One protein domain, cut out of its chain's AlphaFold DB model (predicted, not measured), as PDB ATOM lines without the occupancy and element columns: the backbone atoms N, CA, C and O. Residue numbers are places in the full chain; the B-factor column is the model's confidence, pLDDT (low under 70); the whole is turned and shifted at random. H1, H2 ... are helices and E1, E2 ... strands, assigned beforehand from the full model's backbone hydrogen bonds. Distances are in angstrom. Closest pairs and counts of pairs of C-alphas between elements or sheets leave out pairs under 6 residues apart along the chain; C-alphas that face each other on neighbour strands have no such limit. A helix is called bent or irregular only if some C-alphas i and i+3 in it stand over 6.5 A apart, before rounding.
ATOM      1  N   SER A  49     121.403 123.700 128.728       95.75
ATOM      2  CA  SER A  49     120.365 123.169 127.830       95.75
ATOM      3  C   SER A  49     120.095 124.090 126.637       95.75
ATOM      4  O   SER A  49     120.065 123.621 125.500       95.75
ATOM      5  N   VAL A  50     119.978 125.398 126.879       96.31
ATOM      6  CA  VAL A  50     119.791 126.425 125.840       96.31
ATOM      7  C   VAL A  50     121.007 126.463 124.915       96.31
ATOM      8  O   VAL A  50     120.856 126.472 123.696       96.31
ATOM      9  N   TRP A  51     122.221 126.392 125.474       95.69
ATOM     10  CA  TRP A  51     123.450 126.327 124.679       95.69
ATOM     11  C   TRP A  51     123.508 125.071 123.800       95.69
ATOM     12  O   TRP A  51     123.821 125.157 122.613       95.69
ATOM     13  N   ALA A  52     123.159 123.904 124.350       97.06
ATOM     14  CA  ALA A  52     123.114 122.661 123.586       97.06
ATOM     15  C   ALA A  52     122.061 122.713 122.467       97.06
ATOM     16  O   ALA A  52     122.314 122.243 121.359       97.06
ATOM     17  N   ALA A  53     120.891 123.299 122.724       97.25
ATOM     18  CA  ALA A  53     119.845 123.473 121.723       97.25
ATOM     19  C   ALA A  53     120.249 124.457 120.614       97.25
ATOM     20  O   ALA A  53     120.059 124.149 119.438       97.25
ATOM     21  N   GLN A  54     120.884 125.578 120.967       97.06
ATOM     22  CA  GLN A  54     121.463 126.512 120.001       97.06
ATOM     23  C   GLN A  54     122.511 125.816 119.127       97.06
ATOM     24  O   GLN A  54     122.431 125.867 117.903       97.06
ATOM     25  N   LYS A  55     123.427 125.060 119.744       97.69
ATOM     26  CA  LYS A  55     124.433 124.278 119.024       97.69
ATOM     27  C   LYS A  55     123.797 123.284 118.041       97.69
ATOM     28  O   LYS A  55     124.198 123.247 116.884       97.69
ATOM     29  N   ARG A  56     122.759 122.540 118.454       97.00
ATOM     30  CA  ARG A  56     121.990 121.650 117.554       97.00
ATOM     31  C   ARG A  56     121.350 122.418 116.391       97.00
ATOM     32  O   ARG A  56     121.336 121.920 115.268       97.00
ATOM     33  N   MET A  57     120.805 123.607 116.651       96.62
ATOM     34  CA  MET A  57     120.178 124.461 115.637       96.62
ATOM     35  C   MET A  57     121.186 124.958 114.588       96.62
ATOM     36  O   MET A  57     120.828 125.042 113.404       96.62
ATOM     37  N   ASP A  58     122.419 125.240 115.015       97.00
ATOM     38  CA  ASP A  58     123.529 125.684 114.166       97.00
ATOM     39  C   ASP A  58     124.134 124.525 113.355       97.00
ATOM     40  O   ASP A  58     124.333 124.654 112.148       97.00
ATOM     41  N   GLU A  59     124.370 123.370 113.990       97.81
ATOM     42  CA  GLU A  59     124.954 122.179 113.349       97.81
ATOM     43  C   GLU A  59     123.982 121.484 112.379       97.81
ATOM     44  O   GLU A  59     124.405 120.909 111.375       97.81
ATOM     45  N   HIS A  60     122.673 121.558 112.639       96.69
ATOM     46  CA  HIS A  60     121.644 120.909 111.828       96.69
ATOM     47  C   HIS A  60     120.610 121.930 111.330       96.69
ATOM     48  O   HIS A  60     119.569 122.117 111.967       96.69
ATOM     49  N   PRO A  61     120.826 122.582 110.167       95.25
ATOM     50  CA  PRO A  61     120.046 123.742 109.717       95.25
ATOM     51  C   PRO A  61     118.570 123.462 109.389       95.25
ATOM     52  O   PRO A  61     117.790 124.386 109.153       95.25
ATOM     53  N   ARG A  62     118.169 122.193 109.372       95.75
ATOM     54  CA  ARG A  62     116.797 121.747 109.118       95.75
ATOM     55  C   ARG A  62     116.149 121.077 110.326       95.75
ATOM     56  O   ARG A  62     114.951 120.839 110.280       95.75
ATOM     57  N   LEU A  63     116.896 120.816 111.401       96.12
ATOM     58  CA  LEU A  63     116.383 120.174 112.610       96.12
ATOM     59  C   LEU A  63     115.395 121.091 113.340       96.12
ATOM     60  O   LEU A  63     115.639 122.293 113.477       96.12
ATOM     61  N   TYR A  64     114.306 120.502 113.834       97.56
ATOM     62  CA  TYR A  64     113.364 121.115 114.771       97.56
ATOM     63  C   TYR A  64     112.697 120.048 115.649       97.56
ATOM     64  O   TYR A  64     112.440 118.925 115.213       97.56
ATOM     65  N   ASP A  65     112.392 120.420 116.889       97.50
ATOM     66  CA  ASP A  65     111.809 119.560 117.920       97.50
ATOM     67  C   ASP A  65     110.266 119.629 117.926       97.50
ATOM     68  O   ASP A  65     109.591 118.628 118.186       97.50
ATOM     69  N   ARG A  66     109.693 120.801 117.610       98.19
ATOM     70  CA  ARG A  66     108.240 121.038 117.490       98.19
ATOM     71  C   ARG A  66     107.911 121.774 116.197       98.19
ATOM     72  O   ARG A  66     108.723 122.540 115.686       98.19
ATOM     73  N   VAL A  67     106.700 121.567 115.686       98.38
ATOM     74  CA  VAL A  67     106.180 122.255 114.500       98.38
ATOM     75  C   VAL A  67     104.789 122.829 114.759       98.38
ATOM     76  O   VAL A  67     103.910 122.160 115.310       98.38
ATOM     77  N   ASP A  68     104.621 124.084 114.364       98.00
ATOM     78  CA  ASP A  68     103.361 124.829 114.341       98.00
ATOM     79  C   ASP A  68     102.389 124.241 113.300       98.00
ATOM     80  O   ASP A  68     102.818 123.802 112.227       98.00
ATOM     81  N   GLN A  69     101.074 124.272 113.561       98.25
ATOM     82  CA  GLN A  69     100.061 123.753 112.633       98.25
ATOM     83  C   GLN A  69     100.158 124.355 111.223       98.25
ATOM     84  O   GLN A  69      99.838 123.683 110.244       98.25
ATOM     85  N   PHE A  70     100.643 125.594 111.103       98.25
ATOM     86  CA  PHE A  70     100.759 126.302 109.825       98.25
ATOM     87  C   PHE A  70     101.998 125.887 109.010       98.25
ATOM     88  O   PHE A  70     102.058 126.143 107.805       98.25
ATOM     89  N   CYS A  71     102.967 125.226 109.650       97.94
ATOM     90  CA  CYS A  71     104.199 124.724 109.034       97.94
ATOM     91  C   CYS A  71     104.294 123.195 109.010       97.94
ATOM     92  O   CYS A  71     105.299 122.647 108.561       97.94
ATOM     93  N   LYS A  72     103.252 122.490 109.457       96.94
ATOM     94  CA  LYS A  72     103.208 121.029 109.435       96.94
ATOM     95  C   LYS A  72     103.361 120.498 108.001       96.94
ATOM     96  O   LYS A  72     102.644 120.936 107.102       96.94
ATOM     97  N   GLY A  73     104.302 119.572 107.799       95.25
ATOM     98  CA  GLY A  73     104.638 119.012 106.483       95.25
ATOM     99  C   GLY A  73     105.378 119.972 105.541       95.25
ATOM    100  O   GLY A  73     105.500 119.681 104.354       95.25
ATOM    101  N   ARG A  74     105.843 121.132 106.030       96.19
ATOM    102  CA  ARG A  74     106.595 122.122 105.244       96.19
ATOM    103  C   ARG A  74     108.050 122.179 105.706       96.19
ATOM    104  O   ARG A  74     108.345 121.991 106.880       96.19
ATOM    105  N   GLN A  75     108.954 122.489 104.780       96.25
ATOM    106  CA  GLN A  75     110.378 122.662 105.080       96.25
ATOM    107  C   GLN A  75     110.678 124.059 105.650       96.25
ATOM    108  O   GLN A  75     109.905 125.007 105.473       96.25
ATOM    109  N   VAL A  76     111.837 124.206 106.299       97.12
ATOM    110  CA  VAL A  76     112.380 125.517 106.695       97.12
ATOM    111  C   VAL A  76     112.515 126.403 105.451       97.12
ATOM    112  O   VAL A  76     113.066 125.981 104.441       97.12
ATOM    113  N   GLY A  77     112.003 127.631 105.519       97.44
ATOM    114  CA  GLY A  77     111.979 128.583 104.406       97.44
ATOM    115  C   GLY A  77     110.746 128.484 103.502       97.44
ATOM    116  O   GLY A  77     110.532 129.375 102.684       97.44
ATOM    117  N   ALA A  78     109.898 127.462 103.657       98.06
ATOM    118  CA  ALA A  78     108.663 127.358 102.884       98.06
ATOM    119  C   ALA A  78     107.675 128.479 103.245       98.06
ATOM    120  O   ALA A  78     107.559 128.877 104.406       98.06
ATOM    121  N   SER A  79     106.913 128.959 102.260       98.19
ATOM    122  CA  SER A  79     105.823 129.903 102.509       98.19
ATOM    123  C   SER A  79     104.713 129.247 103.331       98.19
ATOM    124  O   SER A  79     104.371 128.080 103.118       98.19
ATOM    125  N   CYS A  80     104.100 130.010 104.225       98.38
ATOM    126  CA  CYS A  80     102.954 129.601 105.032       98.38
ATOM    127  C   CYS A  80     101.929 130.742 105.102       98.38
ATOM    128  O   CYS A  80     102.221 131.881 104.737       98.38
ATOM    129  N   SER A  81     100.708 130.431 105.535       97.81
ATOM    130  CA  SER A  81      99.647 131.419 105.727       97.81
ATOM    131  C   SER A  81      98.921 131.120 107.025       97.81
ATOM    132  O   SER A  81      98.531 129.978 107.265       97.81
ATOM    133  N   MET A  82      98.739 132.149 107.840       97.56
ATOM    134  CA  MET A  82      97.937 132.109 109.057       97.56
ATOM    135  C   MET A  82      96.581 132.770 108.774       97.56
ATOM    136  O   MET A  82      96.536 133.731 108.004       97.56
ATOM    137  N   PRO A  83      95.472 132.259 109.334       96.94
ATOM    138  CA  PRO A  83      94.166 132.893 109.188       96.94
ATOM    139  C   PRO A  83      94.160 134.267 109.872       96.94
ATOM    140  O   PRO A  83      94.918 134.479 110.813       96.94
ATOM    141  N   GLY A  84      93.300 135.177 109.417       94.88
ATOM    142  CA  GLY A  84      93.179 136.521 109.987       94.88
ATOM    143  C   GLY A  84      94.128 137.555 109.378       94.88
ATOM    144  O   GLY A  84      94.888 137.270 108.447       94.88
ATOM    145  N   THR A  85      94.057 138.774 109.899       94.81
ATOM    146  CA  THR A  85      94.858 139.919 109.441       94.81
ATOM    147  C   THR A  85      96.215 139.977 110.133       94.81
ATOM    148  O   THR A  85      96.479 139.267 111.106       94.81
ATOM    149  N   ARG A  86      97.097 140.877 109.685       94.25
ATOM    150  CA  ARG A  86      98.386 141.087 110.361       94.25
ATOM    151  C   ARG A  86      98.212 141.493 111.831       94.25
ATOM    152  O   ARG A  86      98.963 141.014 112.681       94.25
ATOM    153  N   ALA A  87      97.218 142.341 112.111       94.44
ATOM    154  CA  ALA A  87      96.856 142.808 113.451       94.44
ATOM    155  C   ALA A  87      96.482 141.668 114.406       94.44
ATOM    156  O   ALA A  87      96.783 141.737 115.593       94.44
ATOM    157  N   GLU A  88      95.871 140.614 113.871       95.75
ATOM    158  CA  GLU A  88      95.414 139.426 114.601       95.75
ATOM    159  C   GLU A  88      96.524 138.375 114.796       95.75
ATOM    160  O   GLU A  88      96.320 137.357 115.458       95.75
ATOM    161  N   GLY A  89      97.712 138.599 114.220       95.00
ATOM    162  CA  GLY A  89      98.784 137.598 114.150       95.00
ATOM    163  C   GLY A  89      98.702 136.679 112.918       95.00
ATOM    164  O   GLY A  89      99.477 135.728 112.814       95.00
ATOM    165  N   GLY A  90      97.804 136.979 111.974       96.00
ATOM    166  CA  GLY A  90      97.537 136.248 110.732       96.00
ATOM    167  C   GLY A  90      98.359 136.674 109.509       96.00
ATOM    168  O   GLY A  90      99.362 137.380 109.609       96.00
ATOM    169  N   GLY A  91      97.947 136.232 108.321       95.25
ATOM    170  CA  GLY A  91      98.531 136.632 107.040       95.25
ATOM    171  C   GLY A  91      99.675 135.748 106.529       95.25
ATOM    172  O   GLY A  91      99.933 134.645 107.023       95.25
ATOM    173  N   LYS A  92     100.347 136.223 105.471       96.81
ATOM    174  CA  LYS A  92     101.430 135.494 104.790       96.81
ATOM    175  C   LYS A  92     102.704 135.471 105.641       96.81
ATOM    176  O   LYS A  92     103.107 136.479 106.225       96.81
ATOM    177  N   GLY A  93     103.375 134.326 105.657       97.44
ATOM    178  CA  GLY A  93     104.589 134.106 106.428       97.44
ATOM    179  C   GLY A  93     105.569 133.144 105.765       97.44
ATOM    180  O   GLY A  93     105.335 132.627 104.670       97.44
ATOM    181  N   ILE A  94     106.669 132.894 106.467       98.31
ATOM    182  CA  ILE A  94     107.675 131.890 106.119       98.31
ATOM    183  C   ILE A  94     107.901 130.983 107.330       98.31
ATOM    184  O   ILE A  94     107.994 131.460 108.462       98.31
ATOM    185  N   CYS A  95     108.011 129.677 107.093       98.44
ATOM    186  CA  CYS A  95     108.375 128.709 108.115       98.44
ATOM    187  C   CYS A  95     109.827 128.930 108.544       98.44
ATOM    188  O   CYS A  95     110.758 128.609 107.810       98.44
ATOM    189  N   SER A  96     110.029 129.498 109.728       98.12
ATOM    190  CA  SER A  96     111.353 129.774 110.284       98.12
ATOM    191  C   SER A  96     111.547 129.032 111.594       98.12
ATOM    192  O   SER A  96     110.603 128.881 112.374       98.12
ATOM    193  N   ARG A  97     112.785 128.614 111.847       97.81
ATOM    194  CA  ARG A  97     113.177 128.031 113.126       97.81
ATOM    195  C   ARG A  97     113.386 129.135 114.160       97.81
ATOM    196  O   ARG A  97     113.998 130.152 113.841       97.81
ATOM    197  N   GLN A  98     112.899 128.923 115.373       97.81
ATOM    198  CA  GLN A  98     113.155 129.779 116.526       97.81
ATOM    199  C   GLN A  98     113.478 128.904 117.737       97.81
ATOM    200  O   GLN A  98     112.859 127.856 117.922       97.81
ATOM    201  N   LEU A  99     114.440 129.342 118.544       97.38
ATOM    202  CA  LEU A  99     114.731 128.735 119.834       97.38
ATOM    203  C   LEU A  99     113.766 129.299 120.886       97.38
ATOM    204  O   LEU A  99     113.619 130.517 121.003       97.38
ATOM    205  N   ASP A 100     113.094 128.406 121.601       96.44
ATOM    206  CA  ASP A 100     112.169 128.699 122.696       96.44
ATOM    207  C   ASP A 100     112.620 127.870 123.899       96.44
ATOM    208  O   ASP A 100     112.483 126.644 123.893       96.44
ATOM    209  N   ASP A 101     113.263 128.536 124.859       94.94
ATOM    210  CA  ASP A 101     114.074 127.922 125.911       94.94
ATOM    211  C   ASP A 101     115.124 126.946 125.340       94.94
ATOM    212  O   ASP A 101     116.132 127.367 124.772       94.94
ATOM    213  N   ASP A 102     114.909 125.638 125.466       96.69
ATOM    214  CA  ASP A 102     115.788 124.571 124.975       96.69
ATOM    215  C   ASP A 102     115.216 123.814 123.762       96.69
ATOM    216  O   ASP A 102     115.791 122.821 123.299       96.69
ATOM    217  N   THR A 103     114.083 124.276 123.231       97.94
ATOM    218  CA  THR A 103     113.323 123.587 122.190       97.94
ATOM    219  C   THR A 103     113.380 124.351 120.869       97.94
ATOM    220  O   THR A 103     113.075 125.543 120.800       97.94
ATOM    221  N   ILE A 104     113.731 123.659 119.780       98.06
ATOM    222  CA  ILE A 104     113.769 124.256 118.438       98.06
ATOM    223  C   ILE A 104     112.378 124.156 117.804       98.06
ATOM    224  O   ILE A 104     111.917 123.076 117.431       98.06
ATOM    225  N   ASN A 105     111.706 125.287 117.642       98.31
ATOM    226  CA  ASN A 105     110.367 125.371 117.075       98.31
ATOM    227  C   ASN A 105     110.429 125.748 115.590       98.31
ATOM    228  O   ASN A 105     111.004 126.775 115.236       98.31
ATOM    229  N   LEU A 106     109.780 124.977 114.714       98.25
ATOM    230  CA  LEU A 106     109.471 125.402 113.348       98.25
ATOM    231  C   LEU A 106     108.099 126.076 113.325       98.25
ATOM    232  O   LEU A 106     107.076 125.417 113.515       98.25
ATOM    233  N   GLN A 107     108.069 127.382 113.071       98.31
ATOM    234  CA  GLN A 107     106.840 128.172 113.149       98.31
ATOM    235  C   GLN A 107     106.623 129.068 111.938       98.31
ATOM    236  O   GLN A 107     107.581 129.508 111.297       98.31
ATOM    237  N   CYS A 108     105.359 129.386 111.655       98.38
ATOM    238  CA  CYS A 108     105.038 130.346 110.610       98.38
ATOM    239  C   CYS A 108     105.293 131.768 111.122       98.38
ATOM    240  O   CYS A 108     104.528 132.286 111.941       98.38
ATOM    241  N   ARG A 109     106.383 132.398 110.675       97.50
ATOM    242  CA  ARG A 109     106.723 133.782 111.024       97.50
ATOM    243  C   ARG A 109     106.140 134.721 109.980       97.50
ATOM    244  O   ARG A 109     106.424 134.560 108.793       97.50
ATOM    245  N   GLN A 110     105.339 135.691 110.417       96.19
ATOM    246  CA  GLN A 110     104.794 136.722 109.531       96.19
ATOM    247  C   GLN A 110     105.925 137.436 108.780       96.19
ATOM    248  O   GLN A 110     106.981 137.726 109.349       96.19
ATOM    249  N   LEU A 111     105.699 137.733 107.503       94.94
ATOM    250  CA  LEU A 111     106.601 138.582 106.726       94.94
ATOM    251  C   LEU A 111     106.426 140.053 107.108       94.94
ATOM    252  O   LEU A 111     105.342 140.454 107.513       94.94
ATOM    253  N   GLY A 112     107.466 140.876 106.964       91.38
ATOM    254  CA  GLY A 112     107.429 142.315 107.263       91.38
ATOM    255  C   GLY A 112     107.789 142.696 108.705       91.38
ATOM    256  O   GLY A 112     108.001 141.821 109.544       91.38
ATOM    257  N   PRO A 113     107.858 144.005 109.003       91.19
ATOM    258  CA  PRO A 113     108.223 144.506 110.326       91.19
ATOM    259  C   PRO A 113     107.139 144.191 111.368       91.19
ATOM    260  O   PRO A 113     105.954 144.197 111.028       91.19
ATOM    261  N   PRO A 114     107.489 143.937 112.640       89.31
ATOM    262  CA  PRO A 114     106.478 143.819 113.687       89.31
ATOM    263  C   PRO A 114     105.591 145.070 113.699       89.31
ATOM    264  O   PRO A 114     106.034 146.156 113.313       89.31
ATOM    265  N   LEU A 115     104.330 144.918 114.114       88.94
ATOM    266  CA  LEU A 115     103.454 146.077 114.270       88.94
ATOM    267  C   LEU A 115     104.132 147.077 115.217       88.94
ATOM    268  O   LEU A 115     104.666 146.652 116.248       88.94
ATOM    269  N   PRO A 116     104.154 148.376 114.873       88.31
ATOM    270  CA  PRO A 116     104.781 149.369 115.726       88.31
ATOM    271  C   PRO A 116     104.127 149.330 117.108       88.31
ATOM    272  O   PRO A 116     102.912 149.148 117.224       88.31
ATOM    273  N   SER A 228      99.075 125.981 117.907       97.75
ATOM    274  CA  SER A 228      99.126 124.640 118.445       97.75
ATOM    275  C   SER A 228     100.391 123.988 117.919       97.75
ATOM    276  O   SER A 228     100.762 124.113 116.748       97.75
ATOM    277  N   TRP A 229     101.073 123.306 118.823       98.12
ATOM    278  CA  TRP A 229     102.362 122.706 118.553       98.12
ATOM    279  C   TRP A 229     102.208 121.198 118.502       98.12
ATOM    280  O   TRP A 229     101.551 120.593 119.348       98.12
ATOM    281  N   SER A 230     102.842 120.579 117.517       97.88
ATOM    282  CA  SER A 230     102.900 119.126 117.396       97.88
ATOM    283  C   SER A 230     104.341 118.663 117.247       97.88
ATOM    284  O   SER A 230     105.220 119.429 116.845       97.88
ATOM    285  N   ARG A 231     104.608 117.406 117.605       97.56
ATOM    286  CA  ARG A 231     105.905 116.793 117.308       97.56
ATOM    287  C   ARG A 231     105.999 116.549 115.794       97.56
ATOM    288  O   ARG A 231     104.986 116.164 115.203       97.56
ATOM    289  N   PRO A 232     107.177 116.738 115.172       95.81
ATOM    290  CA  PRO A 232     107.378 116.383 113.773       95.81
ATOM    291  C   PRO A 232     107.064 114.904 113.553       95.81
ATOM    292  O   PRO A 232     107.392 114.056 114.393       95.81
ATOM    293  N   SER A 233     106.432 114.597 112.423       93.94
ATOM    294  CA  SER A 233     106.192 113.213 112.029       93.94
ATOM    295  C   SER A 233     107.513 112.497 111.732       93.94
ATOM    296  O   SER A 233     108.559 113.119 111.544       93.94
ATOM    297  N   PHE A 234     107.475 111.166 111.675       92.62
ATOM    298  CA  PHE A 234     108.643 110.385 111.267       92.62
ATOM    299  C   PHE A 234     109.150 110.799 109.877       92.62
ATOM    300  O   PHE A 234     110.351 110.961 109.689       92.62
ATOM    301  N   PHE A 235     108.238 111.052 108.933       91.25
ATOM    302  CA  PHE A 235     108.595 111.523 107.596       91.25
ATOM    303  C   PHE A 235     109.225 112.910 107.615       91.25
ATOM    304  O   PHE A 235     110.223 113.114 106.937       91.25
ATOM    305  N   ASP A 236     108.705 113.834 108.428       89.19
ATOM    306  CA  ASP A 236     109.315 115.158 108.574       89.19
ATOM    307  C   ASP A 236     110.782 115.031 108.993       89.19
ATOM    308  O   ASP A 236     111.633 115.692 108.414       89.19
ATOM    309  N   LYS A 237     111.091 114.127 109.931       89.38
ATOM    310  CA  LYS A 237     112.463 113.877 110.401       89.38
ATOM    311  C   LYS A 237     113.382 113.258 109.348       89.38
ATOM    312  O   LYS A 237     114.580 113.485 109.417       89.38
ATOM    313  N   LEU A 238     112.853 112.485 108.396       88.94
ATOM    314  CA  LEU A 238     113.661 111.870 107.332       88.94
ATOM    315  C   LEU A 238     114.180 112.886 106.308       88.94
ATOM    316  O   LEU A 238     115.183 112.626 105.650       88.94
ATOM    317  N   PHE A 239     113.487 114.015 106.154       84.44
ATOM    318  CA  PHE A 239     113.864 115.076 105.217       84.44
ATOM    319  C   PHE A 239     114.521 116.285 105.908       84.44
ATOM    320  O   PHE A 239     114.775 117.301 105.248       84.44
ATOM    321  N   GLN A 240     114.792 116.170 107.215       82.62
ATOM    322  CA  GLN A 240     115.626 117.103 107.977       82.62
ATOM    323  C   GLN A 240     117.104 116.866 107.672       82.62
ATOM    324  O   GLN A 240     117.521 115.700 107.542       82.62
TER     325      GLN A 240
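Overview. This is residues 49 to 116 and 228 to 240 of the 240 residues of an uncharacterized protein of Vogesella sp. LIG4 (UniProt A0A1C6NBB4). A strongly twisted, curled sheet of four strands is built round the long bent hairpin E3 and E4, with helix H1 over one end of that hairpin and the short H2 off the sheet. The printed part has 81 residues, with two named helices and four named strands in the order H1, E1, E2, E3, E4, H2. The mixed sheet runs E1, E4, E3, E2, and the class is mixed. The whole is compact, radius of gyration of the C-alphas 13.0 A, spanning 35 by 28 by 19 A.

Arrangement. E3, residues 91 to 100, bends by 72 degrees at residue 97; E4, residues 103 to 110, its hairpin partner, bends by 54 degrees at residue 106. N 98 and O 105 are 2.9 A apart. E2, residues 79 to 82, completes a meander, each strand the antiparallel neighbour of the one before; N 80 and O 93 are 2.9 A apart. Edge strand E1, residues 66 to 68, is parallel to E4, with N 68 and O 106 2.9 A apart. H1, residues 49 to 59, is on the sheet at a height of 9.3 A; the closest C-alphas of H1 and E4, Ala 53 and Thr 103, are 6.5 A apart. H2, residues 234 to 238, is not on the sheet. Every O i to N i+4 pair in H1 and H2 is within hydrogen-bond range.

Along the chain. H1, 15.2 A long, begins at C-alpha 49 (120.365, 123.169, 127.830). E3 measures 22.2 A and E4 20.1 A. H2 ends at C-alpha 238 (113.661, 111.870, 107.332).

Size, cuts and confidence. Residues 117 to 227 are not printed; C-alphas 116 and 228 are 25.5 A apart. No link printed whole is long. No printed residue is under 70 in pLDDT.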